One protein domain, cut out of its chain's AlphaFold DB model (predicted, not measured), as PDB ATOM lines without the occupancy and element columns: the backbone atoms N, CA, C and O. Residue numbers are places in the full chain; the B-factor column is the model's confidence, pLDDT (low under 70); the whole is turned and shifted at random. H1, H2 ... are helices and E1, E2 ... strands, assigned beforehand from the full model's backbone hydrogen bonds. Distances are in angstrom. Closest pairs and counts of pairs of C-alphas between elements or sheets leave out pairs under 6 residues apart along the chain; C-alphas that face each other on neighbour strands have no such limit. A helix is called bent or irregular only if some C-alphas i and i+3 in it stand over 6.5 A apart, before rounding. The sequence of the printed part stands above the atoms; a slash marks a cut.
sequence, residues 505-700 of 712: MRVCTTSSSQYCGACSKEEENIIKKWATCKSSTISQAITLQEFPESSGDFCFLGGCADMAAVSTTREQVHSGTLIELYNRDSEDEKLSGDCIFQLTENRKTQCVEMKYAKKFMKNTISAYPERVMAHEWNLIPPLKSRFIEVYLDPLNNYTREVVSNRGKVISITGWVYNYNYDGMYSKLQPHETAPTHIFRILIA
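Overview. This is residues 505 to 700 of the 712 residues of an uncharacterized protein of Haemonchus contortus (UniProt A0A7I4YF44). A twisted sheet of five strands, E2 E3 E4 E8 E9, has the long helix H3 running along it over E8, and the short helix H2 sits in the middle of the domain, between that sheet and a smaller part made of H1 and the strand pair E1 and E5. A second small strand pair, E6 and E7, lies at the first end of H3, and long loops link many of these parts. The printed part has 196 residues, with three named helices and nine named strands in the order E1 H1 E2 E3 E4 E5 E6 H2 E7 H3 E8 E9; the three sheets are antiparallel throughout. The class is mixed, helices and strands, with under half of the residues in named elements. The whole is compact, with a radius of gyration of the C-alphas of 16.0 A, and rounded, spanning 43 by 39 by 36 A.

Along the chain. E1, residues 510 to 515, begins at C-alpha 510 at (-13.343, -0.897, -50.401) and is 13.5 A long. H1, residues 521 to 531, is 15.4 A long. E2, residues 554 to 558, E3, residues 562 to 567, and E4, residues 576 to 583, follow; E3 is 16.7 A long and E4 22.3 A. E5 is residues 597 to 600, E6 residues 616 to 618, H2 residues 628 to 631, and E7 residues 638 to 640. H3, residues 641 to 662, begins at C-alpha 641 at (-44.410, -6.505, -51.544) and is 30.2 A long. It has a kink of 33 degrees near residue 648 and is only just irregular: C-alphas 646 and 649 are 6.8 A apart. E8, residues 664 to 672, is 25.6 A long. E9, residues 693 to 699, is 19.8 A long and ends at C-alpha 699 at (-33.764, 19.126, -46.225).

Arrangement. In the largest sheet E2 and E9 are the edge strands. E2, E3 and E4 form a meander, each strand the antiparallel neighbour of the one before. N 557 and O 564 of the hairpin E2 and E3 are 2.8 A apart, and N 565 and O 577 of the hairpin E3 and E4 are 2.9 A apart, both within hydrogen-bond range. E4 and E8 have N 580 and O 667 within that range at 2.9 A, and the hairpin E8 and E9 has N 668 and O 697 at 2.9 A. H3 is on this sheet, in two layers, a helix on one face of a sheet; its height over the sheet is 9.5 A, and on the local plane it runs along E8 at 17 degrees. The closest C-alphas of H3 and E8 are those of Val 659 and Val 665, 5.8 A apart. H2 only grazes the sheet with its residues 628 to 630. H1 and H2 are close but not clearly touching, the C-alphas of Ile 527 and Val 628 being closest at 6.8 A. H1 is not on the large sheet, but only just, with 4 pairs of C-alphas within 10 A. H1 and E5 are near each other, with 5 such pairs. In the antiparallel pair E1 and E5, N 598 and O 514 are 2.8 A apart; in E6 and E7, N 617 and O 639 are 2.8 A apart. The closest C-alphas of E6 and H3 are those of Phe 616 and Ser 641, 6.0 A apart. H2 and H3 are apart. Each O i to N i+4 pair is within hydrogen-bond range in H1 and 16 of 18 are in H3; H2 is too short for such a pair.

Size, cuts and confidence. The two C-alphas farthest apart are those of Lys 521 and Asp 678, at 46.2 A. The printed part, residues 505 to 700, has no cut. The links H1 to E2, E4 to E5, E5 to E6 and E8 to E9 are long. The mean pLDDT of the printed part is 83.3, and 23 residues are under 70, among them residues 534 to 537 and 602 to 614.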
ATOM      1  N   MET A 505     -17.198   9.838 -38.666       89.31
ATOM      2  CA  MET A 505     -17.343   8.482 -39.172       89.31
ATOM      3  C   MET A 505     -16.233   8.181 -40.182       89.31
ATOM      4  O   MET A 505     -15.940   8.980 -41.070       89.31
ATOM      5  N   ARG A 506     -15.622   6.999 -40.082       89.44
ATOM      6  CA  ARG A 506     -14.552   6.581 -40.998       89.44
ATOM      7  C   ARG A 506     -15.077   6.223 -42.392       89.44
ATOM      8  O   ARG A 506     -16.167   5.664 -42.532       89.44
ATOM      9  N   VAL A 507     -14.245   6.437 -43.410       88.38
ATOM     10  CA  VAL A 507     -14.471   5.906 -44.766       88.38
ATOM     11  C   VAL A 507     -14.399   4.374 -44.728       88.38
ATOM     12  O   VAL A 507     -13.565   3.797 -44.022       88.38
ATOM     13  N   CYS A 508     -15.277   3.698 -45.467       86.94
ATOM     14  CA  CYS A 508     -15.231   2.246 -45.605       86.94
ATOM     15  C   CYS A 508     -13.981   1.779 -46.359       86.94
ATOM     16  O   CYS A 508     -13.571   2.385 -47.345       86.94
ATOM     17  N   THR A 509     -13.424   0.639 -45.951       86.25
ATOM     18  CA  THR A 509     -12.423  -0.066 -46.761       86.25
ATOM     19  C   THR A 509     -13.123  -0.758 -47.932       86.25
ATOM     20  O   THR A 509     -14.037  -1.566 -47.721       86.25
ATOM     21  N   THR A 510     -12.718  -0.425 -49.157       80.31
ATOM     22  CA  THR A 510     -13.343  -0.897 -50.401       80.31
ATOM     23  C   THR A 510     -12.400  -1.782 -51.212       80.31
ATOM     24  O   THR A 510     -11.225  -1.446 -51.329       80.31
ATOM     25  N   SER A 511     -12.931  -2.833 -51.849       72.69
ATOM     26  CA  SER A 511     -12.194  -3.687 -52.804       72.69
ATOM     27  C   SER A 511     -12.780  -3.560 -54.209       72.69
ATOM     28  O   SER A 511     -13.663  -2.737 -54.449       72.69
ATOM     29  N   SER A 512     -12.295  -4.374 -55.156       71.94
ATOM     30  CA  SER A 512     -12.966  -4.556 -56.444       71.94
ATOM     31  C   SER A 512     -14.449  -4.858 -56.224       71.94
ATOM     32  O   SER A 512     -14.769  -5.805 -55.504       71.94
ATOM     33  N   SER A 513     -15.323  -4.070 -56.855       69.88
ATOM     34  CA  SER A 513     -16.775  -4.219 -56.764       69.88
ATOM     35  C   SER A 513     -17.178  -5.666 -57.014       69.88
ATOM     36  O   SER A 513     -16.824  -6.246 -58.042       69.88
ATOM     37  N   GLN A 514     -17.914  -6.245 -56.074       82.81
ATOM     38  CA  GLN A 514     -18.555  -7.525 -56.302       82.81
ATOM     39  C   GLN A 514     -19.990  -7.290 -56.743       82.81
ATOM     40  O   GLN A 514     -20.697  -6.470 -56.163       82.81
ATOM     41  N   TYR A 515     -20.431  -8.052 -57.732       86.12
ATOM     42  CA  TYR A 515     -21.789  -7.980 -58.243       86.12
ATOM     43  C   TYR A 515     -22.632  -9.098 -57.629       86.12
ATOM     44  O   TYR A 515     -22.303 -10.280 -57.742       86.12
ATOM     45  N   CYS A 516     -23.695  -8.701 -56.935       81.88
ATOM     46  CA  CYS A 516     -24.685  -9.588 -56.328       81.88
ATOM     47  C   CYS A 516     -25.895  -9.829 -57.251       81.88
ATOM     48  O   CYS A 516     -26.746 -10.659 -56.934       81.88
ATOM     49  N   GLY A 517     -25.999  -9.078 -58.352       82.56
ATOM     50  CA  GLY A 517     -27.049  -9.175 -59.366       82.56
ATOM     51  C   GLY A 517     -26.481  -9.231 -60.788       82.56
ATOM     52  O   GLY A 517     -25.270  -9.360 -60.979       82.56
ATOM     53  N   ALA A 518     -27.353  -9.145 -61.792       86.12
ATOM     54  CA  ALA A 518     -26.957  -9.161 -63.197       86.12
ATOM     55  C   ALA A 518     -26.521  -7.755 -63.636       86.12
ATOM     56  O   ALA A 518     -27.359  -6.892 -63.869       86.12
ATOM     57  N   CYS A 519     -25.209  -7.537 -63.748       89.19
ATOM     58  CA  CYS A 519     -24.625  -6.282 -64.225       89.19
ATOM     59  C   CYS A 519     -23.986  -6.467 -65.606       89.19
ATOM     60  O   CYS A 519     -23.219  -7.403 -65.835       89.19
ATOM     61  N   SER A 520     -24.284  -5.562 -66.533       92.88
ATOM     62  CA  SER A 520     -23.606  -5.461 -67.825       92.88
ATOM     63  C   SER A 520     -22.227  -4.808 -67.684       92.88
ATOM     64  O   SER A 520     -21.961  -4.063 -66.745       92.88
ATOM     65  N   LYS A 521     -21.345  -5.016 -68.670       91.38
ATOM     66  CA  LYS A 521     -20.010  -4.385 -68.686       91.38
ATOM     67  C   LYS A 521     -20.058  -2.852 -68.662       91.38
ATOM     68  O   LYS A 521     -19.121  -2.223 -68.179       91.38
ATOM     69  N   GLU A 522     -21.109  -2.260 -69.221       91.81
ATOM     70  CA  GLU A 522     -21.318  -0.813 -69.199       91.81
ATOM     71  C   GLU A 522     -21.622  -0.331 -67.775       91.81
ATOM     72  O   GLU A 522     -20.954   0.573 -67.276       91.81
ATOM     73  N   GLU A 523     -22.533  -1.013 -67.082       91.88
ATOM     74  CA  GLU A 523     -22.868  -0.741 -65.680       91.88
ATOM     75  C   GLU A 523     -21.674  -0.953 -64.746       91.88
ATOM     76  O   GLU A 523     -21.429  -0.138 -63.859       91.88
ATOM     77  N   GLU A 524     -20.859  -1.985 -64.977       90.56
ATOM     78  CA  GLU A 524     -19.614  -2.179 -64.228       90.56
ATOM     79  C   GLU A 524     -18.655  -0.983 -64.357       90.56
ATOM     80  O   GLU A 524     -17.978  -0.611 -63.395       90.56
ATOM     81  N   ASN A 525     -18.569  -0.381 -65.547       89.56
ATOM     82  CA  ASN A 525     -17.727   0.792 -65.780       89.56
ATOM     83  C   ASN A 525     -18.302   2.042 -65.106       89.56
ATOM     84  O   ASN A 525     -17.532   2.815 -64.532       89.56
ATOM     85  N   ILE A 526     -19.630   2.208 -65.130       89.88
ATOM     86  CA  ILE A 526     -20.345   3.259 -64.390       89.88
ATOM     87  C   ILE A 526     -20.021   3.149 -62.895       89.88
ATOM     88  O   ILE A 526     -19.520   4.104 -62.304       89.88
ATOM     89  N   ILE A 527     -20.185   1.963 -62.299       88.62
ATOM     90  CA  ILE A 527     -19.926   1.724 -60.869       88.62
ATOM     91  C   ILE A 527     -18.469   2.036 -60.509       88.62
ATOM     92  O   ILE A 527     -18.211   2.735 -59.529       88.62
ATOM     93  N   LYS A 528     -17.501   1.566 -61.309       86.81
ATOM     94  CA  LYS A 528     -16.069   1.838 -61.080       86.81
ATOM     95  C   LYS A 528     -15.753   3.329 -61.143       86.81
ATOM     96  O   LYS A 528     -15.029   3.833 -60.287       86.81
ATOM     97  N   LYS A 529     -16.291   4.042 -62.135       85.94
ATOM     98  CA  LYS A 529     -16.100   5.488 -62.285       85.94
ATOM     99  C   LYS A 529     -16.705   6.233 -61.096       85.94
ATOM    100  O   LYS A 529     -16.004   7.015 -60.453       85.94
ATOM    101  N   TRP A 530     -17.956   5.933 -60.764       85.50
ATOM    102  CA  TRP A 530     -18.677   6.527 -59.643       85.50
ATOM    103  C   TRP A 530     -17.951   6.312 -58.301       85.50
ATOM    104  O   TRP A 530     -17.755   7.274 -57.558       85.50
ATOM    105  N   ALA A 531     -17.437   5.104 -58.032       80.44
ATOM    106  CA  ALA A 531     -16.732   4.773 -56.786       80.44
ATOM    107  C   ALA A 531     -15.399   5.527 -56.598       80.44
ATOM    108  O   ALA A 531     -14.894   5.641 -55.483       80.44
ATOM    109  N   THR A 532     -14.808   6.052 -57.678       79.94
ATOM    110  CA  THR A 532     -13.559   6.839 -57.619       79.94
ATOM    111  C   THR A 532     -13.782   8.341 -57.431       79.94
ATOM    112  O   THR A 532     -12.818   9.109 -57.362       79.94
ATOM    113  N   CYS A 533     -15.035   8.785 -57.332       77.06
ATOM    114  CA  CYS A 533     -15.385  10.193 -57.212       77.06
ATOM    115  C   CYS A 533     -15.020  10.744 -55.824       77.06
ATOM    116  O   CYS A 533     -15.717  10.526 -54.839       77.06
ATOM    117  N   LYS A 534     -13.887  11.455 -55.731       57.47
ATOM    118  CA  LYS A 534     -13.275  11.859 -54.447       57.47
ATOM    119  C   LYS A 534     -13.971  13.007 -53.704       57.47
ATOM    120  O   LYS A 534     -13.651  13.229 -52.541       57.47
ATOM    121  N   SER A 535     -14.859  13.770 -54.342       58.78
ATOM    122  CA  SER A 535     -15.554  14.891 -53.694       58.78
ATOM    123  C   SER A 535     -16.991  14.950 -54.169       58.78
ATOM    124  O   SER A 535     -17.269  15.363 -55.294       58.78
ATOM    125  N   SER A 536     -17.897  14.525 -53.295       61.41
ATOM    126  CA  SER A 536     -19.319  14.685 -53.532       61.41
ATOM    127  C   SER A 536     -19.752  16.065 -53.061       61.41
ATOM    128  O   SER A 536     -19.316  16.528 -52.005       61.41
ATOM    129  N   THR A 537     -20.642  16.729 -53.795       65.81
ATOM    130  CA  THR A 537     -21.247  17.996 -53.337       65.81
ATOM    131  C   THR A 537     -21.895  17.844 -51.951       65.81
ATOM    132  O   THR A 537     -21.939  18.787 -51.170       65.81
ATOM    133  N   ILE A 538     -22.342  16.629 -51.614       72.50
ATOM    134  CA  ILE A 538     -22.883  16.285 -50.295       72.50
ATOM    135  C   ILE A 538     -21.805  16.248 -49.221       72.50
ATOM    136  O   ILE A 538     -22.048  16.740 -48.129       72.50
ATOM    137  N   SER A 539     -20.623  15.704 -49.507       65.56
ATOM    138  CA  SER A 539     -19.515  15.626 -48.542       65.56
ATOM    139  C   SER A 539     -18.994  16.999 -48.110       65.56
ATOM    140  O   SER A 539     -18.324  17.109 -47.091       65.56
ATOM    141  N   GLN A 540     -19.338  18.053 -48.856       71.44
ATOM    142  CA  GLN A 540     -19.085  19.446 -48.479       71.44
ATOM    143  C   GLN A 540     -20.207  20.043 -47.613       71.44
ATOM    144  O   GLN A 540     -19.986  21.039 -46.931       71.44
ATOM    145  N   ALA A 541     -21.409  19.458 -47.649       73.75
ATOM    146  CA  ALA A 541     -22.606  19.948 -46.965       73.75
ATOM    147  C   ALA A 541     -22.967  19.146 -45.702       73.75
ATOM    148  O   ALA A 541     -23.676  19.658 -44.838       73.75
ATOM    149  N   ILE A 542     -22.536  17.886 -45.610       82.44
ATOM    150  CA  ILE A 542     -22.886  16.953 -44.538       82.44
ATOM    151  C   ILE A 542     -21.629  16.246 -44.048       82.44
ATOM    152  O   ILE A 542     -20.943  15.572 -44.817       82.44
ATOM    153  N   THR A 543     -21.411  16.326 -42.739       85.12
ATOM    154  CA  THR A 543     -20.436  15.505 -42.021       85.12
ATOM    155  C   THR A 543     -21.168  14.385 -41.297       85.12
ATOM    156  O   THR A 543     -22.126  14.632 -40.562       85.12
ATOM    157  N   LEU A 544     -20.719  13.147 -41.495       87.00
ATOM    158  CA  LEU A 544     -21.232  11.996 -40.761       87.00
ATOM    159  C   LEU A 544     -20.432  11.797 -39.492       87.00
ATOM    160  O   LEU A 544     -19.209  11.677 -39.533       87.00
ATOM    161  N   GLN A 545     -21.142  11.735 -38.374       88.12
ATOM    162  CA  GLN A 545     -20.549  11.515 -37.070       88.12
ATOM    163  C   GLN A 545     -21.244  10.359 -36.359       88.12
ATOM    164  O   GLN A 545     -22.415  10.064 -36.604       88.12
ATOM    165  N   GLU A 546     -20.508   9.697 -35.482       84.81
ATOM    166  CA  GLU A 546     -20.970   8.586 -34.666       84.81
ATOM    167  C   GLU A 546     -20.816   8.901 -33.178       84.81
ATOM    168  O   GLU A 546     -19.939   9.663 -32.748       84.81
ATOM    169  N   PHE A 547     -21.691   8.297 -32.374       81.06
ATOM    170  CA  PHE A 547     -21.536   8.326 -30.930       81.06
ATOM    171  C   PHE A 547     -20.274   7.551 -30.534       81.06
ATOM    172  O   PHE A 547     -19.990   6.500 -31.122       81.06
ATOM    173  N   PRO A 548     -19.525   8.007 -29.515       80.69
ATOM    174  CA  PRO A 548     -18.355   7.283 -29.034       80.69
ATOM    175  C   PRO A 548     -18.646   5.822 -28.667       80.69
ATOM    176  O   PRO A 548     -17.781   4.976 -28.885       80.69
ATOM    177  N   GLU A 549     -19.844   5.509 -28.154       76.50
ATOM    178  CA  GLU A 549     -20.229   4.143 -27.771       76.50
ATOM    179  C   GLU A 549     -20.535   3.219 -28.960       76.50
ATOM    180  O   GLU A 549     -20.486   2.000 -28.803       76.50
ATOM    181  N   SER A 550     -20.854   3.774 -30.133       69.62
ATOM    182  CA  SER A 550     -21.130   3.025 -31.370       69.62
ATOM    183  C   SER A 550     -19.955   3.048 -32.351       69.62
ATOM    184  O   SER A 550     -20.120   2.690 -33.516       69.62
ATOM    185  N   SER A 551     -18.788   3.525 -31.906       75.31
ATOM    186  CA  SER A 551     -17.679   3.822 -32.803       75.31
ATOM    187  C   SER A 551     -17.139   2.566 -33.486       75.31
ATOM    188  O   SER A 551     -16.726   1.614 -32.821       75.31
ATOM    189  N   GLY A 552     -17.133   2.578 -34.819       77.56
ATOM    190  CA  GLY A 552     -16.618   1.487 -35.648       77.56
ATOM    191  C   GLY A 552     -17.653   0.472 -36.140       77.56
ATOM    192  O   GLY A 552     -17.307  -0.304 -37.034       77.56
ATOM    193  N   ASP A 553     -18.901   0.511 -35.650       80.62
ATOM    194  CA  ASP A 553     -19.994  -0.352 -36.135       80.62
ATOM    195  C   ASP A 553     -20.405   0.015 -37.574       80.62
ATOM    196  O   ASP A 553     -20.813  -0.851 -38.354       80.62
ATOM    197  N   PHE A 554     -20.226   1.284 -37.953       87.25
ATOM    198  CA  PHE A 554     -20.539   1.828 -39.271       87.25
ATOM    199  C   PHE A 554     -19.296   2.418 -39.948       87.25
ATOM    200  O   PHE A 554     -18.289   2.751 -39.319       87.25
ATOM    201  N   CYS A 555     -19.366   2.537 -41.266       88.94
ATOM    202  CA  CYS A 555     -18.457   3.339 -42.072       88.94
ATOM    203  C   CYS A 555     -19.259   3.989 -43.199       88.94
ATOM    204  O   CYS A 555     -20.387   3.567 -43.468       88.94
ATOM    205  N   PHE A 556     -18.698   4.994 -43.873       90.12
ATOM    206  CA  PHE A 556     -19.377   5.608 -45.011       90.12
ATOM    207  C   PHE A 556     -18.701   5.326 -46.359       90.12
ATOM    208  O   PHE A 556     -17.475   5.284 -46.475       90.12
ATOM    209  N   LEU A 557     -19.537   5.141 -47.379       87.94
ATOM    210  CA  LEU A 557     -19.202   5.084 -48.800       87.94
ATOM    211  C   LEU A 557     -19.572   6.431 -49.432       87.94
ATOM    212  O   LEU A 557     -20.659   6.945 -49.175       87.94
ATOM    213  N   GLY A 558     -18.692   7.003 -50.253       83.81
ATOM    214  CA  GLY A 558     -18.942   8.261 -50.963       83.81
ATOM    215  C   GLY A 558     -18.940   8.067 -52.477       83.81
ATOM    216  O   GLY A 558     -18.041   7.414 -52.999       83.81
ATOM    217  N   GLY A 559     -19.934   8.640 -53.155       79.25
ATOM    218  CA  GLY A 559     -20.014   8.765 -54.613       79.25
ATOM    219  C   GLY A 559     -19.931  10.223 -55.067       79.25
ATOM    220  O   GLY A 559     -19.510  11.085 -54.304       79.25
ATOM    221  N   CYS A 560     -20.340  10.551 -56.297       73.44
ATOM    222  CA  CYS A 560     -20.301  11.943 -56.785       73.44
ATOM    223  C   CYS A 560     -21.417  12.841 -56.225       73.44
ATOM    224  O   CYS A 560     -21.205  14.026 -55.962       73.44
ATOM    225  N   ALA A 561     -22.624  12.306 -56.058       76.38
ATOM    226  CA  ALA A 561     -23.810  13.076 -55.664       76.38
ATOM    227  C   ALA A 561     -24.610  12.382 -54.556       76.38
ATOM    228  O   ALA A 561     -25.774  12.707 -54.325       76.38
ATOM    229  N   ASP A 562     -23.983  11.418 -53.894       87.00
ATOM    230  CA  ASP A 562     -24.568  10.534 -52.903       87.00
ATOM    231  C   ASP A 562     -23.483  10.005 -51.955       87.00
ATOM    232  O   ASP A 562     -22.282  10.010 -52.239       87.00
ATOM    233  N   MET A 563     -23.913   9.599 -50.771       90.00
ATOM    234  CA  MET A 563     -23.102   8.868 -49.808       90.00
ATOM    235  C   MET A 563     -24.002   7.934 -49.011       90.00
ATOM    236  O   MET A 563     -25.213   8.135 -48.932       90.00
ATOM    237  N   ALA A 564     -23.418   6.916 -48.403       90.88
ATOM    238  CA  ALA A 564     -24.156   5.968 -47.594       90.88
ATOM    239  C   ALA A 564     -23.354   5.610 -46.351       90.88
ATOM    240  O   ALA A 564     -22.195   5.226 -46.463       90.88
ATOM    241  N   ALA A 565     -23.975   5.700 -45.180       91.19
ATOM    242  CA  ALA A 565     -23.469   5.055 -43.977       91.19
ATOM    243  C   ALA A 565     -23.963   3.606 -43.983       91.19
ATOM    244  O   ALA A 565     -25.169   3.373 -44.047       91.19
ATOM    245  N   VAL A 566     -23.053   2.638 -43.932       88.94
ATOM    246  CA  VAL A 566     -23.369   1.206 -43.995       88.94
ATOM    247  C   VAL A 566     -22.743   0.474 -42.817       88.94
ATOM    248  O   VAL A 566     -21.674   0.851 -42.327       88.94
ATOM    249  N   SER A 567     -23.422  -0.566 -42.331       85.06
ATOM    250  CA  SER A 567     -22.873  -1.379 -41.251       85.06
ATOM    251  C   SER A 567     -21.648  -2.163 -41.710       85.06
ATOM    252  O   SER A 567     -21.558  -2.649 -42.837       85.06
ATOM    253  N   THR A 568     -20.713  -2.339 -40.787       79.75
ATOM    254  CA  THR A 568     -19.533  -3.187 -40.969       79.75
ATOM    255  C   THR A 568     -19.694  -4.562 -40.328       79.75
ATOM    256  O   THR A 568     -18.777  -5.380 -40.387       79.75
ATOM    257  N   THR A 569     -20.862  -4.850 -39.750       75.25
ATOM    258  CA  THR A 569     -21.157  -6.107 -39.050       75.25
ATOM    259  C   THR A 569     -22.082  -7.003 -39.873       75.25
ATOM    260  O   THR A 569     -22.884  -6.529 -40.681       75.25
ATOM    261  N   ARG A 570     -21.979  -8.327 -39.691       72.00
ATOM    262  CA  ARG A 570     -22.781  -9.289 -40.466       72.00
ATOM    263  C   ARG A 570     -24.242  -9.283 -40.041       72.00
ATOM    264  O   ARG A 570     -25.139  -9.439 -40.863       72.00
ATOM    265  N   GLU A 571     -24.457  -9.086 -38.756       71.56
ATOM    266  CA  GLU A 571     -25.744  -9.088 -38.080       71.56
ATOM    267  C   GLU A 571     -26.616  -7.898 -38.509       71.56
ATOM    268  O   GLU A 571     -27.820  -7.900 -38.274       71.56
ATOM    269  N   GLN A 572     -26.019  -6.892 -39.155       72.62
ATOM    270  CA  GLN A 572     -26.659  -5.628 -39.506       72.62
ATOM    271  C   GLN A 572     -26.428  -5.245 -40.968       72.62
ATOM    272  O   GLN A 572     -26.420  -4.067 -41.304       72.62
ATOM    273  N   VAL A 573     -26.255  -6.237 -41.844       74.69
ATOM    274  CA  VAL A 573     -25.880  -6.036 -43.254       74.69
ATOM    275  C   VAL A 573     -26.789  -5.061 -44.019       74.69
ATOM    276  O   VAL A 573     -26.313  -4.380 -44.913       74.69
ATOM    277  N   HIS A 574     -28.068  -4.929 -43.645       80.69
ATOM    278  CA  HIS A 574     -28.999  -3.971 -44.268       80.69
ATOM    279  C   HIS A 574     -29.299  -2.725 -43.416       80.69
ATOM    280  O   HIS A 574     -30.172  -1.919 -43.750       80.69
ATOM    281  N   SER A 575     -28.585  -2.554 -42.305       81.75
ATOM    282  CA  SER A 575     -28.608  -1.329 -41.513       81.75
ATOM    283  C   SER A 575     -27.739  -0.293 -42.210       81.75
ATOM    284  O   SER A 575     -26.534  -0.200 -41.971       81.75
ATOM    285  N   GLY A 576     -28.366   0.474 -43.094       87.56
ATOM    286  CA  GLY A 576     -27.721   1.567 -43.801       87.56
ATOM    287  C   GLY A 576     -28.602   2.807 -43.902       87.56
ATOM    288  O   GLY A 576     -29.830   2.748 -43.788       87.56
ATOM    289  N   THR A 577     -27.941   3.944 -44.090       92.62
ATOM    290  CA  THR A 577     -28.554   5.248 -44.347       92.62
ATOM    291  C   THR A 577     -27.980   5.802 -45.638       92.62
ATOM    292  O   THR A 577     -26.775   6.013 -45.734       92.62
ATOM    293  N   LEU A 578     -28.849   6.045 -46.611       94.00
ATOM    294  CA  LEU A 578     -28.542   6.672 -47.886       94.00
ATOM    295  C   LEU A 578     -28.772   8.179 -47.798       94.00
ATOM    296  O   LEU A 578     -29.798   8.639 -47.292       94.00
ATOM    297  N   ILE A 579     -27.818   8.938 -48.317       93.50
ATOM    298  CA  ILE A 579     -27.840  10.392 -48.359       93.50
ATOM    299  C   ILE A 579     -27.644  10.811 -49.802       93.50
ATOM    300  O   ILE A 579     -26.606  10.549 -50.403       93.50
ATOM    301  N   GLU A 580     -28.645  11.480 -50.352       91.75
ATOM    302  CA  GLU A 580     -28.689  11.858 -51.757       91.75
ATOM    303  C   GLU A 580     -29.017  13.337 -51.900       91.75
ATOM    304  O   GLU A 580     -29.878  13.877 -51.207       91.75
ATOM    305  N   LEU A 581     -28.354  13.988 -52.851       89.94
ATOM    306  CA  LEU A 581     -28.682  15.323 -53.302       89.94
ATOM    307  C   LEU A 581     -29.473  15.144 -54.583       89.94
ATOM    308  O   LEU A 581     -28.934  14.792 -55.637       89.94
ATOM    309  N   TYR A 582     -30.775  15.353 -54.472       89.50
ATOM    310  CA  TYR A 582     -31.653  15.397 -55.618       89.50
ATOM    311  C   TYR A 582     -31.615  16.798 -56.205       89.50
ATOM    312  O   TYR A 582     -31.834  17.786 -55.499       89.50
ATOM    313  N   ASN A 583     -31.347  16.871 -57.501       86.56
ATOM    314  CA  ASN A 583     -31.409  18.093 -58.275       86.56
ATOM    315  C   ASN A 583     -32.308  17.826 -59.482       86.56
ATOM    316  O   ASN A 583     -32.099  16.867 -60.213       86.56
ATOM    317  N   ARG A 584     -33.325  18.664 -59.679       82.69
ATOM    318  CA  ARG A 584     -34.265  18.528 -60.796       82.69
ATOM    319  C   ARG A 584     -33.558  18.552 -62.153       82.69
ATOM    320  O   ARG A 584     -34.013  17.893 -63.078       82.69
ATOM    321  N   ASP A 585     -32.468  19.307 -62.242       78.94
ATOM    322  CA  ASP A 585     -31.779  19.579 -63.499       78.94
ATOM    323  C   ASP A 585     -30.496  18.724 -63.661       78.94
ATOM    324  O   ASP A 585     -29.701  18.991 -64.558       78.94
ATOM    325  N   SER A 586     -30.243  17.731 -62.787       72.94
ATOM    326  CA  SER A 586     -29.071  16.845 -62.911       72.94
ATOM    327  C   SER A 586     -29.340  15.626 -63.789       72.94
ATOM    328  O   SER A 586     -30.333  14.921 -63.621       72.94
ATOM    329  N   GLU A 587     -28.390  15.329 -64.674       71.94
ATOM    330  CA  GLU A 587     -28.304  14.049 -65.375       71.94
ATOM    331  C   GLU A 587     -27.401  13.104 -64.578       71.94
ATOM    332  O   GLU A 587     -26.186  13.064 -64.769       71.94
ATOM    333  N   ASP A 588     -27.987  12.385 -63.624       77.19
ATOM    334  CA  ASP A 588     -27.248  11.382 -62.855       77.19
ATOM    335  C   ASP A 588     -27.027  10.107 -63.679       77.19
ATOM    336  O   ASP A 588     -27.865   9.730 -64.504       77.19
ATOM    337  N   GLU A 589     -25.915   9.413 -63.422       80.81
ATOM    338  CA  GLU A 589     -25.668   8.081 -63.979       80.81
ATOM    339  C   GLU A 589     -26.708   7.080 -63.443       80.81
ATOM    340  O   GLU A 589     -27.075   7.112 -62.261       80.81
ATOM    341  N   LYS A 590     -27.192   6.194 -64.324       86.62
ATOM    342  CA  LYS A 590     -28.291   5.261 -64.043       86.62
ATOM    343  C   LYS A 590     -27.864   3.813 -64.244       86.62
ATOM    344  O   LYS A 590     -27.104   3.522 -65.164       86.62
ATOM    345  N   LEU A 591     -28.403   2.921 -63.421       87.81
ATOM    346  CA  LEU A 591     -28.256   1.470 -63.534       87.81
ATOM    347  C   LEU A 591     -29.611   0.809 -63.820       87.81
ATOM    348  O   LEU A 591     -30.674   1.380 -63.556       87.81
ATOM    349  N   SER A 592     -29.582  -0.407 -64.365       82.12
ATOM    350  CA  SER A 592     -30.768  -1.257 -64.463       82.12
ATOM    351  C   SER A 592     -31.114  -1.876 -63.107       82.12
ATOM    352  O   SER A 592     -30.232  -2.156 -62.297       82.12
ATOM    353  N   GLY A 593     -32.405  -2.142 -62.876       75.38
ATOM    354  CA  GLY A 593     -32.931  -2.717 -61.627       75.38
ATOM    355  C   GLY A 593     -32.264  -4.022 -61.168       75.38
ATOM    356  O   GLY A 593     -32.252  -4.307 -59.972       75.38
ATOM    357  N   ASP A 594     -31.693  -4.791 -62.096       82.38
ATOM    358  CA  ASP A 594     -31.102  -6.104 -61.822       82.38
ATOM    359  C   ASP A 594     -29.615  -6.035 -61.436       82.38
ATOM    360  O   ASP A 594     -29.085  -6.995 -60.862       82.38
ATOM    361  N   CYS A 595     -28.939  -4.913 -61.703       89.50
ATOM    362  CA  CYS A 595     -27.534  -4.740 -61.362       89.50
ATOM    363  C   CYS A 595     -27.391  -4.323 -59.896       89.50
ATOM    364  O   CYS A 595     -27.660  -3.187 -59.532       89.50
ATOM    365  N   ILE A 596     -26.965  -5.251 -59.038       89.94
ATOM    366  CA  ILE A 596     -26.735  -5.018 -57.604       89.94
ATOM    367  C   ILE A 596     -25.260  -5.260 -57.312       89.94
ATOM    368  O   ILE A 596     -24.704  -6.263 -57.769       89.94
ATOM    369  N   PHE A 597     -24.631  -4.391 -56.522       88.94
ATOM    370  CA  PHE A 597     -23.212  -4.501 -56.191       88.94
ATOM    371  C   PHE A 597     -22.926  -4.264 -54.708       88.94
ATOM    372  O   PHE A 597     -23.747  -3.721 -53.972       88.94
ATOM    373  N   GLN A 598     -21.734  -4.670 -54.279       88.00
ATOM    374  CA  GLN A 598     -21.198  -4.412 -52.952       88.00
ATOM    375  C   GLN A 598     -19.743  -3.935 -53.059       88.00
ATOM    376  O   GLN A 598     -18.924  -4.577 -53.725       88.00
ATOM    377  N   LEU A 599     -19.413  -2.814 -52.407       84.19
ATOM    378  CA  LEU A 599     -18.049  -2.253 -52.412       84.19
ATOM    379  C   LEU A 599     -17.219  -2.615 -51.180       84.19
ATOM    380  O   LEU A 599     -15.988  -2.604 -51.238       84.19
ATOM    381  N   THR A 600     -17.872  -2.899 -50.056       81.50
ATOM    382  CA  THR A 600     -17.192  -3.123 -48.777       81.50
ATOM    383  C   THR A 600     -16.385  -4.426 -48.774       81.50
ATOM    384  O   THR A 600     -16.872  -5.475 -49.181       81.50
ATOM    385  N   GLU A 601     -15.153  -4.389 -48.252       72.50
ATOM    386  CA  GLU A 601     -14.223  -5.540 -48.186       72.50
ATOM    387  C   GLU A 601     -14.634  -6.681 -47.235       72.50
ATOM    388  O   GLU A 601     -13.897  -7.654 -47.033       72.50
ATOM    389  N   ASN A 602     -15.809  -6.596 -46.612       64.75
ATOM    390  CA  ASN A 602     -16.198  -7.530 -45.571       64.75
ATOM    391  C   ASN A 602     -16.691  -8.870 -46.147       64.75
ATOM    392  O   ASN A 602     -17.879  -9.070 -46.403       64.75
ATOM    393  N   ARG A 603     -15.778  -9.846 -46.240       53.56
ATOM    394  CA  ARG A 603     -16.054 -11.228 -46.691       53.56
ATOM    395  C   ARG A 603     -17.186 -11.944 -45.932       53.56
ATOM    396  O   ARG A 603     -17.661 -12.973 -46.396       53.56
ATOM    397  N   LYS A 604     -17.618 -11.453 -44.759       54.56
ATOM    398  CA  LYS A 604     -18.711 -12.055 -43.968       54.56
ATOM    399  C   LYS A 604     -20.115 -11.582 -44.374       54.56
ATOM    400  O   LYS A 604     -21.071 -12.305 -44.099       54.56
ATOM    401  N   THR A 605     -20.254 -10.403 -44.985       56.22
ATOM    402  CA  THR A 605     -21.532  -9.825 -45.474       56.22
ATOM    403  C   THR A 605     -21.729  -9.982 -46.978       56.22
ATOM    404  O   THR A 605     -22.812  -9.726 -47.497       56.22
ATOM    405  N   GLN A 606     -20.673 -10.429 -47.643       64.19
ATOM    406  CA  GLN A 606     -20.478 -10.472 -49.075       64.19
ATOM    407  C   GLN A 606     -21.608 -11.180 -49.852       64.19
ATOM    408  O   GLN A 606     -21.664 -12.411 -49.849       64.19
ATOM    409  N   CYS A 607     -22.496 -10.414 -50.505       68.31
ATOM    410  CA  CYS A 607     -23.650 -10.894 -51.288       68.31
ATOM    411  C   CYS A 607     -24.388 -12.089 -50.648       68.31
ATOM    412  O   CYS A 607     -24.807 -13.022 -51.339       68.31
ATOM    413  N   VAL A 608     -24.491 -12.118 -49.313       64.19
ATOM    414  CA  VAL A 608     -25.055 -13.268 -48.598       64.19
ATOM    415  C   VAL A 608     -26.553 -13.312 -48.863       64.19
ATOM    416  O   VAL A 608     -27.327 -12.603 -48.224       64.19
ATOM    417  N   GLU A 609     -26.981 -14.170 -49.788       59.91
ATOM    418  CA  GLU A 609     -28.398 -14.424 -50.005       59.91
ATOM    419  C   GLU A 609     -29.013 -15.084 -48.771       59.91
ATOM    420  O   GLU A 609     -28.883 -16.284 -48.514       59.91
ATOM    421  N   MET A 610     -29.714 -14.282 -47.981       59.19
ATOM    422  CA  MET A 610     -30.552 -14.790 -46.910       59.19
ATOM    423  C   MET A 610     -31.820 -15.396 -47.530       59.19
ATOM    424  O   MET A 610     -32.489 -14.783 -48.363       59.19
ATOM    425  N   LYS A 611     -32.170 -16.627 -47.137       58.62
ATOM    426  CA  LYS A 611     -33.399 -17.286 -47.603       58.62
ATOM    427  C   LYS A 611     -34.618 -16.597 -46.988       58.62
ATOM    428  O   LYS A 611     -34.932 -16.824 -45.822       58.62
ATOM    429  N   TYR A 612     -35.325 -15.793 -47.777       62.66
ATOM    430  CA  TYR A 612     -36.573 -15.156 -47.356       62.66
ATOM    431  C   TYR A 612     -37.801 -15.922 -47.854       62.66
ATOM    432  O   TYR A 612     -37.769 -16.627 -48.862       62.66
ATOM    433  N   ALA A 613     -38.925 -15.777 -47.149       62.41
ATOM    434  CA  ALA A 613     -40.204 -16.281 -47.642       62.41
ATOM    435  C   ALA A 613     -40.581 -15.581 -48.964       62.41
ATOM    436  O   ALA A 613     -40.361 -14.380 -49.094       62.41
ATOM    437  N   LYS A 614     -41.251 -16.286 -49.890       65.38
ATOM    438  CA  LYS A 614     -41.653 -15.785 -51.232       65.38
ATOM    439  C   LYS A 614     -42.400 -14.436 -51.259       65.38
ATOM    440  O   LYS A 614     -42.535 -13.834 -52.311       65.38
ATOM    441  N   LYS A 615     -42.920 -13.976 -50.117       73.38
ATOM    442  CA  LYS A 615     -43.643 -12.702 -49.954       73.38
ATOM    443  C   LYS A 615     -42.739 -11.468 -49.802       73.38
ATOM    444  O   LYS A 615     -43.261 -10.360 -49.673       73.38
ATOM    445  N   PHE A 616     -41.423 -11.662 -49.715       76.75
ATOM    446  CA  PHE A 616     -40.443 -10.587 -49.603       76.75
ATOM    447  C   PHE A 616     -39.764 -10.343 -50.951       76.75
ATOM    448  O   PHE A 616     -39.426 -11.289 -51.654       76.75
ATOM    449  N   MET A 617     -39.559  -9.072 -51.280       81.06
ATOM    450  CA  MET A 617     -38.844  -8.606 -52.462       81.06
ATOM    451  C   MET A 617     -37.692  -7.704 -52.019       81.06
ATOM    452  O   MET A 617     -37.804  -6.999 -51.013       81.06
ATOM    453  N   LYS A 618     -36.587  -7.748 -52.765       80.62
ATOM    454  CA  LYS A 618     -35.473  -6.807 -52.618       80.62
ATOM    455  C   LYS A 618     -35.916  -5.476 -53.232       80.62
ATOM    456  O   LYS A 618     -36.429  -5.472 -54.348       80.62
ATOM    457  N   ASN A 619     -35.780  -4.374 -52.501       86.81
ATOM    458  CA  ASN A 619     -36.044  -3.042 -53.041       86.81
ATOM    459  C   ASN A 619     -35.168  -1.998 -52.342       86.81
ATOM    460  O   ASN A 619     -34.818  -2.154 -51.171       86.81
ATOM    461  N   THR A 620     -34.818  -0.949 -53.074       89.12
ATOM    462  CA  THR A 620     -33.967   0.135 -52.597       89.12
ATOM    463  C   THR A 620     -34.735   1.161 -51.766       89.12
ATOM    464  O   THR A 620     -35.953   1.314 -51.878       89.12
ATOM    465  N   ILE A 621     -33.998   1.890 -50.929       90.19
ATOM    466  CA  ILE A 621     -34.496   3.043 -50.174       90.19
ATOM    467  C   ILE A 621     -34.499   4.348 -50.948       90.19
ATOM    468  O   ILE A 621     -35.088   5.309 -50.454       90.19
ATOM    469  N   SER A 622     -33.844   4.428 -52.106       93.19
ATOM    470  CA  SER A 622     -33.815   5.682 -52.859       93.19
ATOM    471  C   SER A 622     -35.207   6.047 -53.383       93.19
ATOM    472  O   SER A 622     -36.012   5.188 -53.750       93.19
ATOM    473  N   ALA A 623     -35.496   7.349 -53.440       94.12
ATOM    474  CA  ALA A 623     -36.643   7.852 -54.186       94.12
ATOM    475  C   ALA A 623     -36.418   7.820 -55.709       94.12
ATOM    476  O   ALA A 623     -37.380   7.995 -56.453       94.12
ATOM    477  N   TYR A 624     -35.186   7.601 -56.168       92.19
ATOM    478  CA  TYR A 624     -34.797   7.442 -57.568       92.19
ATOM    479  C   TYR A 624     -34.062   6.105 -57.697       92.19
ATOM    480  O   TYR A 624     -32.834   6.066 -57.588       92.19
ATOM    481  N   PRO A 625     -34.809   4.993 -57.823       90.81
ATOM    482  CA  PRO A 625     -34.250   3.653 -57.704       90.81
ATOM    483  C   PRO A 625     -33.168   3.334 -58.735       90.81
ATOM    484  O   PRO A 625     -32.400   2.426 -58.487       90.81
ATOM    485  N   GLU A 626     -33.098   4.074 -59.839       90.56
ATOM    486  CA  GLU A 626     -32.110   3.933 -60.907       90.56
ATOM    487  C   GLU A 626     -30.726   4.529 -60.595       90.56
ATOM    488  O   GLU A 626     -29.791   4.313 -61.362       90.56
ATOM    489  N   ARG A 627     -30.567   5.322 -59.525       90.75
ATOM    490  CA  ARG A 627     -29.280   5.960 -59.185       90.75
ATOM    491  C   ARG A 627     -28.263   4.941 -58.683       90.75
ATOM    492  O   ARG A 627     -28.610   4.078 -57.892       90.75
ATOM    493  N   VAL A 628     -26.984   5.112 -59.023       90.69
ATOM    494  CA  VAL A 628     -25.908   4.151 -58.699       90.69
ATOM    495  C   VAL A 628     -25.914   3.674 -57.235       90.69
ATOM    496  O   VAL A 628     -26.009   2.471 -56.998       90.69
ATOM    497  N   MET A 629     -25.883   4.571 -56.238       90.50
ATOM    498  CA  MET A 629     -25.858   4.165 -54.819       90.50
ATOM    499  C   MET A 629     -27.135   3.432 -54.369       90.50
ATOM    500  O   MET A 629     -27.098   2.664 -53.411       90.50
ATOM    501  N   ALA A 630     -28.265   3.605 -55.063       91.69
ATOM    502  CA  ALA A 630     -29.502   2.888 -54.760       91.69
ATOM    503  C   ALA A 630     -29.355   1.361 -54.928       91.69
ATOM    504  O   ALA A 630     -30.131   0.611 -54.335       91.69
ATOM    505  N   HIS A 631     -28.349   0.919 -55.688       91.56
ATOM    506  CA  HIS A 631     -28.057  -0.479 -55.995       91.56
ATOM    507  C   HIS A 631     -26.988  -1.112 -55.083       91.56
ATOM    508  O   HIS A 631     -26.593  -2.260 -55.309       91.56
ATOM    509  N   GLU A 632     -26.521  -0.405 -54.044       90.00
ATOM    510  CA  GLU A 632     -25.625  -0.999 -53.045       90.00
ATOM    511  C   GLU A 632     -26.401  -2.012 -52.183       90.00
ATOM    512  O   GLU A 632     -27.366  -1.669 -51.496       90.00
ATOM    513  N   TRP A 633     -25.960  -3.269 -52.199       87.56
ATOM    514  CA  TRP A 633     -26.464  -4.392 -51.407       87.56
ATOM    515  C   TRP A 633     -26.832  -4.063 -49.946       87.56
ATOM    516  O   TRP A 633     -27.891  -4.470 -49.458       87.56
ATOM    517  N   ASN A 634     -25.995  -3.304 -49.237       85.44
ATOM    518  CA  ASN A 634     -26.193  -2.946 -47.829       85.44
ATOM    519  C   ASN A 634     -27.395  -2.003 -47.610       85.44
ATOM    520  O   ASN A 634     -27.819  -1.787 -46.477       85.44
ATOM    521  N   LEU A 635     -27.975  -1.450 -48.678       88.62
ATOM    522  CA  LEU A 635     -29.134  -0.555 -48.639       88.62
ATOM    523  C   LEU A 635     -30.439  -1.230 -49.092       88.62
ATOM    524  O   LEU A 635     -31.500  -0.604 -49.034       88.62
ATOM    525  N   ILE A 636     -30.378  -2.501 -49.507       88.12
ATOM    526  CA  ILE A 636     -31.487  -3.241 -50.127       88.12
ATOM    527  C   ILE A 636     -31.948  -4.378 -49.196       88.12
ATOM    528  O   ILE A 636     -31.569  -5.537 -49.391       88.12
ATOM    529  N   PRO A 637     -32.765  -4.100 -48.163       85.88
ATOM    530  CA  PRO A 637     -33.294  -5.150 -47.309       85.88
ATOM    531  C   PRO A 637     -34.420  -5.942 -47.988       85.88
ATOM    532  O   PRO A 637     -35.049  -5.491 -48.951       85.88
ATOM    533  N   PRO A 638     -34.778  -7.098 -47.408       82.56
ATOM    534  CA  PRO A 638     -36.024  -7.786 -47.718       82.56
ATOM    535  C   PRO A 638     -37.244  -6.981 -47.243       82.56
ATOM    536  O   PRO A 638     -37.445  -6.764 -46.045       82.56
ATOM    537  N   LEU A 639     -38.141  -6.622 -48.158       86.62
ATOM    538  CA  LEU A 639     -39.385  -5.916 -47.839       86.62
ATOM    539  C   LEU A 639     -40.605  -6.706 -48.298       86.62
ATOM    540  O   LEU A 639     -40.580  -7.394 -49.311       86.62
ATOM    541  N   LYS A 640     -41.717  -6.602 -47.569       87.94
ATOM    542  CA  LYS A 640     -42.991  -7.188 -48.018       87.94
ATOM    543  C   LYS A 640     -43.471  -6.439 -49.263       87.94
ATOM    544  O   LYS A 640     -43.526  -5.213 -49.222       87.94
ATOM    545  N   SER A 641     -43.916  -7.144 -50.306       87.25
ATOM    546  CA  SER A 641     -44.410  -6.505 -51.544       87.25
ATOM    547  C   SER A 641     -45.486  -5.448 -51.282       87.25
ATOM    548  O   SER A 641     -45.365  -4.302 -51.698       87.25
ATOM    549  N   ARG A 642     -46.465  -5.782 -50.438       89.56
ATOM    550  CA  ARG A 642     -47.518  -4.847 -50.026       89.56
ATOM    551  C   ARG A 642     -46.991  -3.590 -49.321       89.56
ATOM    552  O   ARG A 642     -47.630  -2.551 -49.402       89.56
ATOM    553  N   PHE A 643     -45.876  -3.669 -48.589       90.50
ATOM    554  CA  PHE A 643     -45.289  -2.475 -47.967       90.50
ATOM    555  C   PHE A 643     -44.720  -1.529 -49.027       90.50
ATOM    556  O   PHE A 643     -44.912  -0.318 -48.919       90.50
ATOM    557  N   ILE A 644     -44.075  -2.091 -50.052       90.88
ATOM    558  CA  ILE A 644     -43.535  -1.328 -51.176       90.88
ATOM    559  C   ILE A 644     -44.671  -0.562 -51.863       90.88
ATOM    560  O   ILE A 644     -44.679   0.665 -51.840       90.88
ATOM    561  N   GLU A 645     -45.685  -1.289 -52.332       91.62
ATOM    562  CA  GLU A 645     -46.797  -0.728 -53.107       91.62
ATOM    563  C   GLU A 645     -47.622   0.304 -52.317       91.62
ATOM    564  O   GLU A 645     -48.030   1.335 -52.846       91.62
ATOM    565  N   VAL A 646     -47.901   0.030 -51.037       93.12
ATOM    566  CA  VAL A 646     -48.835   0.842 -50.236       93.12
ATOM    567  C   VAL A 646     -48.151   2.021 -49.541       93.12
ATOM    568  O   VAL A 646     -48.822   3.011 -49.249       93.12
ATOM    569  N   TYR A 647     -46.848   1.940 -49.249       92.31
ATOM    570  CA  TYR A 647     -46.154   2.948 -48.438       92.31
ATOM    571  C   TYR A 647     -44.886   3.498 -49.089       92.31
ATOM    572  O   TYR A 647     -44.743   4.719 -49.165       92.31
ATOM    573  N   LEU A 648     -43.978   2.638 -49.559       93.31
ATOM    574  CA  LEU A 648     -42.689   3.094 -50.088       93.31
ATOM    575  C   LEU A 648     -42.847   3.832 -51.422       93.31
ATOM    576  O   LEU A 648     -42.306   4.925 -51.571       93.31
ATOM    577  N   ASP A 649     -43.635   3.298 -52.355       94.06
ATOM    578  CA  ASP A 649     -43.860   3.928 -53.659       94.06
ATOM    579  C   ASP A 649     -44.573   5.285 -53.528       94.06
ATOM    580  O   ASP A 649     -44.097   6.267 -54.112       94.06
ATOM    581  N   PRO A 650     -45.637   5.429 -52.708       96.25
ATOM    582  CA  PRO A 650     -46.192   6.743 -52.388       96.25
ATOM    583  C   PRO A 650     -45.189   7.703 -51.736       96.25
ATOM    584  O   PRO A 650     -45.169   8.882 -52.090       96.25
ATOM    585  N   LEU A 651     -44.334   7.229 -50.822       95.62
ATOM    586  CA  LEU A 651     -43.293   8.056 -50.199       95.62
ATOM    587  C   LEU A 651     -42.246   8.520 -51.226       95.62
ATOM    588  O   LEU A 651     -41.810   9.674 -51.193       95.62
ATOM    589  N   ASN A 652     -41.867   7.650 -52.163       95.38
ATOM    590  CA  ASN A 652     -40.977   7.964 -53.278       95.38
ATOM    591  C   ASN A 652     -41.603   9.008 -54.208       95.38
ATOM    592  O   ASN A 652     -40.966  10.021 -54.491       95.38
ATOM    593  N   ASN A 653     -42.870   8.834 -54.595       95.69
ATOM    594  CA  ASN A 653     -43.621   9.819 -55.380       95.69
ATOM    595  C   ASN A 653     -43.672  11.189 -54.693       95.69
ATOM    596  O   ASN A 653     -43.332  12.195 -55.312       95.69
ATOM    597  N   TYR A 654     -44.020  11.223 -53.405       95.94
ATOM    598  CA  TYR A 654     -44.031  12.457 -52.620       95.94
ATOM    599  C   TYR A 654     -42.652  13.127 -52.585       95.94
ATOM    600  O   TYR A 654     -42.529  14.337 -52.737       95.94
ATOM    601  N   THR A 655     -41.587  12.338 -52.440       95.50
ATOM    602  CA  THR A 655     -40.216  12.864 -52.440       95.50
ATOM    603  C   THR A 655     -39.870  13.508 -53.782       95.50
ATOM    604  O   THR A 655     -39.351  14.623 -53.804       95.50
ATOM    605  N   ARG A 656     -40.216  12.863 -54.903       94.62
ATOM    606  CA  ARG A 656     -40.027  13.419 -56.253       94.62
ATOM    607  C   ARG A 656     -40.825  14.706 -56.469       94.62
ATOM    608  O   ARG A 656     -40.301  15.655 -57.047       94.62
ATOM    609  N   GLU A 657     -42.046  14.784 -55.944       94.38
ATOM    610  CA  GLU A 657     -42.850  16.013 -55.962       94.38
ATOM    611  C   GLU A 657     -42.158  17.153 -55.193       94.38
ATOM    612  O   GLU A 657     -42.053  18.276 -55.693       94.38
ATOM    613  N   VAL A 658     -41.611  16.869 -54.005       93.44
ATOM    614  CA  VAL A 658     -40.847  17.854 -53.222       93.44
ATOM    615  C   VAL A 658     -39.615  18.334 -53.996       93.44
ATOM    616  O   VAL A 658     -39.365  19.538 -54.027       93.44
ATOM    617  N   VAL A 659     -38.882  17.436 -54.659       92.25
ATOM    618  CA  VAL A 659     -37.730  17.794 -55.510       92.25
ATOM    619  C   VAL A 659     -38.157  18.694 -56.663       92.25
ATOM    620  O   VAL A 659     -37.560  19.751 -56.856       92.25
ATOM    621  N   SER A 660     -39.225  18.339 -57.379       91.44
ATOM    622  CA  SER A 660     -39.764  19.153 -58.475       91.44
ATOM    623  C   SER A 660     -40.111  20.573 -58.015       91.44
ATOM    624  O   SER A 660     -39.790  21.550 -58.695       91.44
ATOM    625  N   ASN A 661     -40.716  20.693 -56.830       90.19
ATOM    626  CA  ASN A 661     -41.162  21.967 -56.266       90.19
ATOM    627  C   ASN A 661     -40.023  22.814 -55.677       90.19
ATOM    628  O   ASN A 661     -40.110  24.040 -55.674       90.19
ATOM    629  N   ARG A 662     -38.976  22.184 -55.133       89.88
ATOM    630  CA  ARG A 662     -37.860  22.870 -54.452       89.88
ATOM    631  C   ARG A 662     -36.607  23.013 -55.317       89.88
ATOM    632  O   ARG A 662     -35.691  23.734 -54.930       89.88
ATOM    633  N   GLY A 663     -36.545  22.336 -56.461       88.94
ATOM    634  CA  GLY A 663     -35.387  22.282 -57.355       88.94
ATOM    635  C   GLY A 663     -34.269  21.386 -56.818       88.94
ATOM    636  O   GLY A 663     -33.899  20.414 -57.470       88.94
ATOM    637  N   LYS A 664     -33.758  21.684 -55.619       88.94
ATOM    638  CA  LYS A 664     -32.699  20.918 -54.945       88.94
ATOM    639  C   LYS A 664     -33.115  20.515 -53.532       88.94
ATOM    640  O   LYS A 664     -33.615  21.347 -52.768       88.94
ATOM    641  N   VAL A 665     -32.902  19.247 -53.188       91.50
ATOM    642  CA  VAL A 665     -33.284  18.644 -51.901       91.50
ATOM    643  C   VAL A 665     -32.229  17.627 -51.487       91.50
ATOM    644  O   VAL A 665     -31.878  16.747 -52.268       91.50
ATOM    645  N   ILE A 666     -31.770  17.708 -50.243       92.31
ATOM    646  CA  ILE A 666     -31.025  16.625 -49.601       92.31
ATOM    647  C   ILE A 666     -32.042  15.648 -49.010       92.31
ATOM    648  O   ILE A 666     -32.923  16.044 -48.245       92.31
ATOM    649  N   SER A 667     -31.904  14.371 -49.341       94.19
ATOM    650  CA  SER A 667     -32.674  13.267 -48.781       94.19
ATOM    651  C   SER A 667     -31.758  12.390 -47.943       94.19
ATOM    652  O   SER A 667     -30.774  11.873 -48.458       94.19
ATOM    653  N   ILE A 668     -32.083  12.212 -46.666       95.12
ATOM    654  CA  ILE A 668     -31.422  11.263 -45.762       95.12
ATOM    655  C   ILE A 668     -32.453  10.182 -45.448       95.12
ATOM    656  O   ILE A 668     -33.422  10.434 -44.728       95.12
ATOM    657  N   THR A 669     -32.285   8.996 -46.023       95.38
ATOM    658  CA  THR A 669     -33.227   7.879 -45.890       95.38
ATOM    659  C   THR A 669     -32.530   6.680 -45.278       95.38
ATOM    660  O   THR A 669     -31.428   6.333 -45.684       95.38
ATOM    661  N   GLY A 670     -33.176   6.002 -44.338       92.62
ATOM    662  CA  GLY A 670     -32.619   4.789 -43.757       92.62
ATOM    663  C   GLY A 670     -33.659   3.924 -43.072       92.62
ATOM    664  O   GLY A 670     -34.831   4.287 -42.915       92.62
ATOM    665  N   TRP A 671     -33.204   2.751 -42.661       88.19
ATOM    666  CA  TRP A 671     -34.015   1.759 -41.975       88.19
ATOM    667  C   TRP A 671     -33.861   1.858 -40.464       88.19
ATOM    668  O   TRP A 671     -32.770   2.092 -39.951       88.19
ATOM    669  N   VAL A 672     -34.958   1.638 -39.740       87.38
ATOM    670  CA  VAL A 672     -34.959   1.594 -38.275       87.38
ATOM    671  C   VAL A 672     -35.345   0.202 -37.806       87.38
ATOM    672  O   VAL A 672     -36.343  -0.375 -38.251       87.38
ATOM    673  N   TYR A 673     -34.584  -0.290 -36.836       85.88
ATOM    674  CA  TYR A 673     -34.836  -1.534 -36.127       85.88
ATOM    675  C   TYR A 673     -35.163  -1.208 -34.672       85.88
ATOM    676  O   TYR A 673     -34.311  -0.777 -33.898       85.88
ATOM    677  N   ASN A 674     -36.439  -1.353 -34.337       86.69
ATOM    678  CA  ASN A 674     -37.016  -1.031 -33.034       86.69
ATOM    679  C   ASN A 674     -38.149  -2.031 -32.761       86.69
ATOM    680  O   ASN A 674     -39.317  -1.743 -33.025       86.69
ATOM    681  N   TYR A 675     -37.778  -3.248 -32.365       85.62
ATOM    682  CA  TYR A 675     -38.698  -4.379 -32.181       85.62
ATOM    683  C   TYR A 675     -39.379  -4.388 -30.809       85.62
ATOM    684  O   TYR A 675     -40.442  -4.988 -30.650       85.62
ATOM    685  N   ASN A 676     -38.802  -3.692 -29.827       85.38
ATOM    686  CA  ASN A 676     -39.411  -3.466 -28.515       85.38
ATOM    687  C   ASN A 676     -40.270  -2.179 -28.474       85.38
ATOM    688  O   ASN A 676     -40.924  -1.913 -27.463       85.38
ATOM    689  N   TYR A 677     -40.305  -1.419 -29.577       86.75
ATOM    690  CA  TYR A 677     -41.112  -0.214 -29.791       86.75
ATOM    691  C   TYR A 677     -40.893   0.867 -28.734       86.75
ATOM    692  O   TYR A 677     -41.835   1.557 -28.341       86.75
ATOM    693  N   ASP A 678     -39.662   1.007 -28.255       84.69
ATOM    694  CA  ASP A 678     -39.323   1.948 -27.196       84.69
ATOM    695  C   ASP A 678     -38.872   3.330 -27.675       84.69
ATOM    696  O   ASP A 678     -38.692   4.235 -26.864       84.69
ATOM    697  N   GLY A 679     -38.712   3.483 -28.987       85.81
ATOM    698  CA  GLY A 679     -38.256   4.723 -29.610       85.81
ATOM    699  C   GLY A 679     -36.734   4.844 -29.668       85.81
ATOM    700  O   GLY A 679     -36.234   5.854 -30.150       85.81
ATOM    701  N   MET A 680     -36.011   3.814 -29.234       84.69
ATOM    702  CA  MET A 680     -34.567   3.686 -29.316       84.69
ATOM    703  C   MET A 680     -34.194   2.640 -30.370       84.69
ATOM    704  O   MET A 680     -34.952   1.734 -30.719       84.69
ATOM    705  N   TYR A 681     -32.983   2.770 -30.893       80.81
ATOM    706  CA  TYR A 681     -32.401   1.752 -31.752       80.81
ATOM    707  C   TYR A 681     -32.155   0.449 -30.967       80.81
ATOM    708  O   TYR A 681     -31.626   0.470 -29.855       80.81
ATOM    709  N   SER A 682     -32.514  -0.688 -31.568       72.56
ATOM    710  CA  SER A 682     -32.252  -2.031 -31.044       72.56
ATOM    711  C   SER A 682     -31.139  -2.714 -31.843       72.56
ATOM    712  O   SER A 682     -31.189  -2.749 -33.072       72.56
ATOM    713  N   LYS A 683     -30.160  -3.324 -31.156       72.75
ATOM    714  CA  LYS A 683     -29.226  -4.248 -31.817       72.75
ATOM    715  C   LYS A 683     -30.002  -5.472 -32.304       72.75
ATOM    716  O   LYS A 683     -30.615  -6.164 -31.490       72.75
ATOM    717  N   LEU A 684     -29.932  -5.718 -33.611       71.56
ATOM    718  CA  LEU A 684     -30.604  -6.829 -34.281       71.56
ATOM    719  C   LEU A 684     -30.286  -8.179 -33.631       71.56
ATOM    720  O   LEU A 684     -29.121  -8.545 -33.461       71.56
ATOM    721  N   GLN A 685     -31.333  -8.927 -33.295       73.88
ATOM    722  CA  GLN A 685     -31.234 -10.327 -32.890       73.88
ATOM    723  C   GLN A 685     -31.223 -11.254 -34.120       73.88
ATOM    724  O   GLN A 685     -31.777 -10.898 -35.156       73.88
ATOM    725  N   PRO A 686     -30.694 -12.492 -34.034       67.12
ATOM    726  CA  PRO A 686     -30.574 -13.384 -35.199       67.12
ATOM    727  C   PRO A 686     -31.882 -13.700 -35.953       67.12
ATOM    728  O   PRO A 686     -31.847 -14.082 -37.119       67.12
ATOM    729  N   HIS A 687     -33.038 -13.573 -35.294       67.88
ATOM    730  CA  HIS A 687     -34.362 -13.819 -35.878       67.88
ATOM    731  C   HIS A 687     -35.022 -12.552 -36.455       67.88
ATOM    732  O   HIS A 687     -36.024 -12.637 -37.169       67.88
ATOM    733  N   GLU A 688     -34.462 -11.379 -36.167       74.25
ATOM    734  CA  GLU A 688     -34.932 -10.074 -36.617       74.25
ATOM    735  C   GLU A 688     -34.255  -9.735 -37.944       74.25
ATOM    736  O   GLU A 688     -33.084  -9.378 -38.004       74.25
ATOM    737  N   THR A 689     -34.988  -9.901 -39.041       68.69
ATOM    738  CA  THR A 689     -34.397  -9.871 -40.392       68.69
ATOM    739  C   THR A 689     -34.929  -8.747 -41.277       68.69
ATOM    740  O   THR A 689     -34.370  -8.494 -42.341       68.69
ATOM    741  N   ALA A 690     -35.985  -8.049 -40.849       79.06
ATOM    742  CA  ALA A 690     -36.585  -6.934 -41.582       79.06
ATOM    743  C   ALA A 690     -36.567  -5.640 -40.751       79.06
ATOM    744  O   ALA A 690     -36.563  -5.696 -39.522       79.06
ATOM    745  N   PRO A 691     -36.569  -4.461 -41.380       85.69
ATOM    746  CA  PRO A 691     -36.734  -3.212 -40.649       85.69
ATOM    747  C   PRO A 691     -38.142  -3.097 -40.059       85.69
ATOM    748  O   PRO A 691     -39.113  -3.586 -40.644       85.69
ATOM    749  N   THR A 692     -38.267  -2.441 -38.901       87.00
ATOM    750  CA  THR A 692     -39.583  -2.145 -38.308       87.00
ATOM    751  C   THR A 692     -40.148  -0.826 -38.821       87.00
ATOM    752  O   THR A 692     -41.363  -0.700 -38.948       87.00
ATOM    753  N   HIS A 693     -39.283   0.139 -39.158       89.69
ATOM    754  CA  HIS A 693     -39.681   1.426 -39.728       89.69
ATOM    755  C   HIS A 693     -38.696   1.891 -40.809       89.69
ATOM    756  O   HIS A 693     -37.576   1.392 -40.920       89.69
ATOM    757  N   ILE A 694     -39.118   2.897 -41.570       91.62
ATOM    758  CA  ILE A 694     -38.276   3.702 -42.456       91.62
ATOM    759  C   ILE A 694     -38.300   5.144 -41.954       91.62
ATOM    760  O   ILE A 694     -39.349   5.627 -41.517       91.62
ATOM    761  N   PHE A 695     -37.170   5.838 -42.035       93.50
ATOM    762  CA  PHE A 695     -37.134   7.292 -41.913       93.50
ATOM    763  C   PHE A 695     -36.683   7.909 -43.235       93.50
ATOM    764  O   PHE A 695     -35.851   7.344 -43.940       93.50
ATOM    765  N   ARG A 696     -37.236   9.080 -43.561       95.31
ATOM    766  CA  ARG A 696     -36.785   9.929 -44.665       95.31
ATOM    767  C   ARG A 696     -36.844  11.383 -44.226       95.31
ATOM    768  O   ARG A 696     -37.923  11.907 -43.952       95.31
ATOM    769  N   ILE A 697     -35.683  12.017 -44.150       95.69
ATOM    770  CA  ILE A 697     -35.518  13.422 -43.789       95.69
ATOM    771  C   ILE A 697     -35.222  14.182 -45.078       95.69
ATOM    772  O   ILE A 697     -34.239  13.896 -45.755       95.69
ATOM    773  N   LEU A 698     -36.091  15.134 -45.420       94.38
ATOM    774  CA  LEU A 698     -35.932  15.992 -46.590       94.38
ATOM    775  C   LEU A 698     -35.518  17.387 -46.132       94.38
ATOM    776  O   LEU A 698     -36.260  18.048 -45.404       94.38
ATOM    777  N   ILE A 699     -34.342  17.828 -46.567       92.62
ATOM    778  CA  ILE A 699     -33.764  19.126 -46.225       92.62
ATOM    779  C   ILE A 699     -33.690  19.960 -47.501       92.62
ATOM    780  O   ILE A 699     -33.113  19.548 -48.508       92.62
ATOM    781  N   ALA A 700     -34.280  21.149 -47.457       89.56
ATOM    782  CA  ALA A 700     -34.229  22.120 -48.539       89.56
ATOM    783  C   ALA A 700     -34.060  23.524 -47.958       89.56
ATOM    784  O   ALA A 700     -34.570  23.820 -46.873       89.56
TER     785      ALA A 700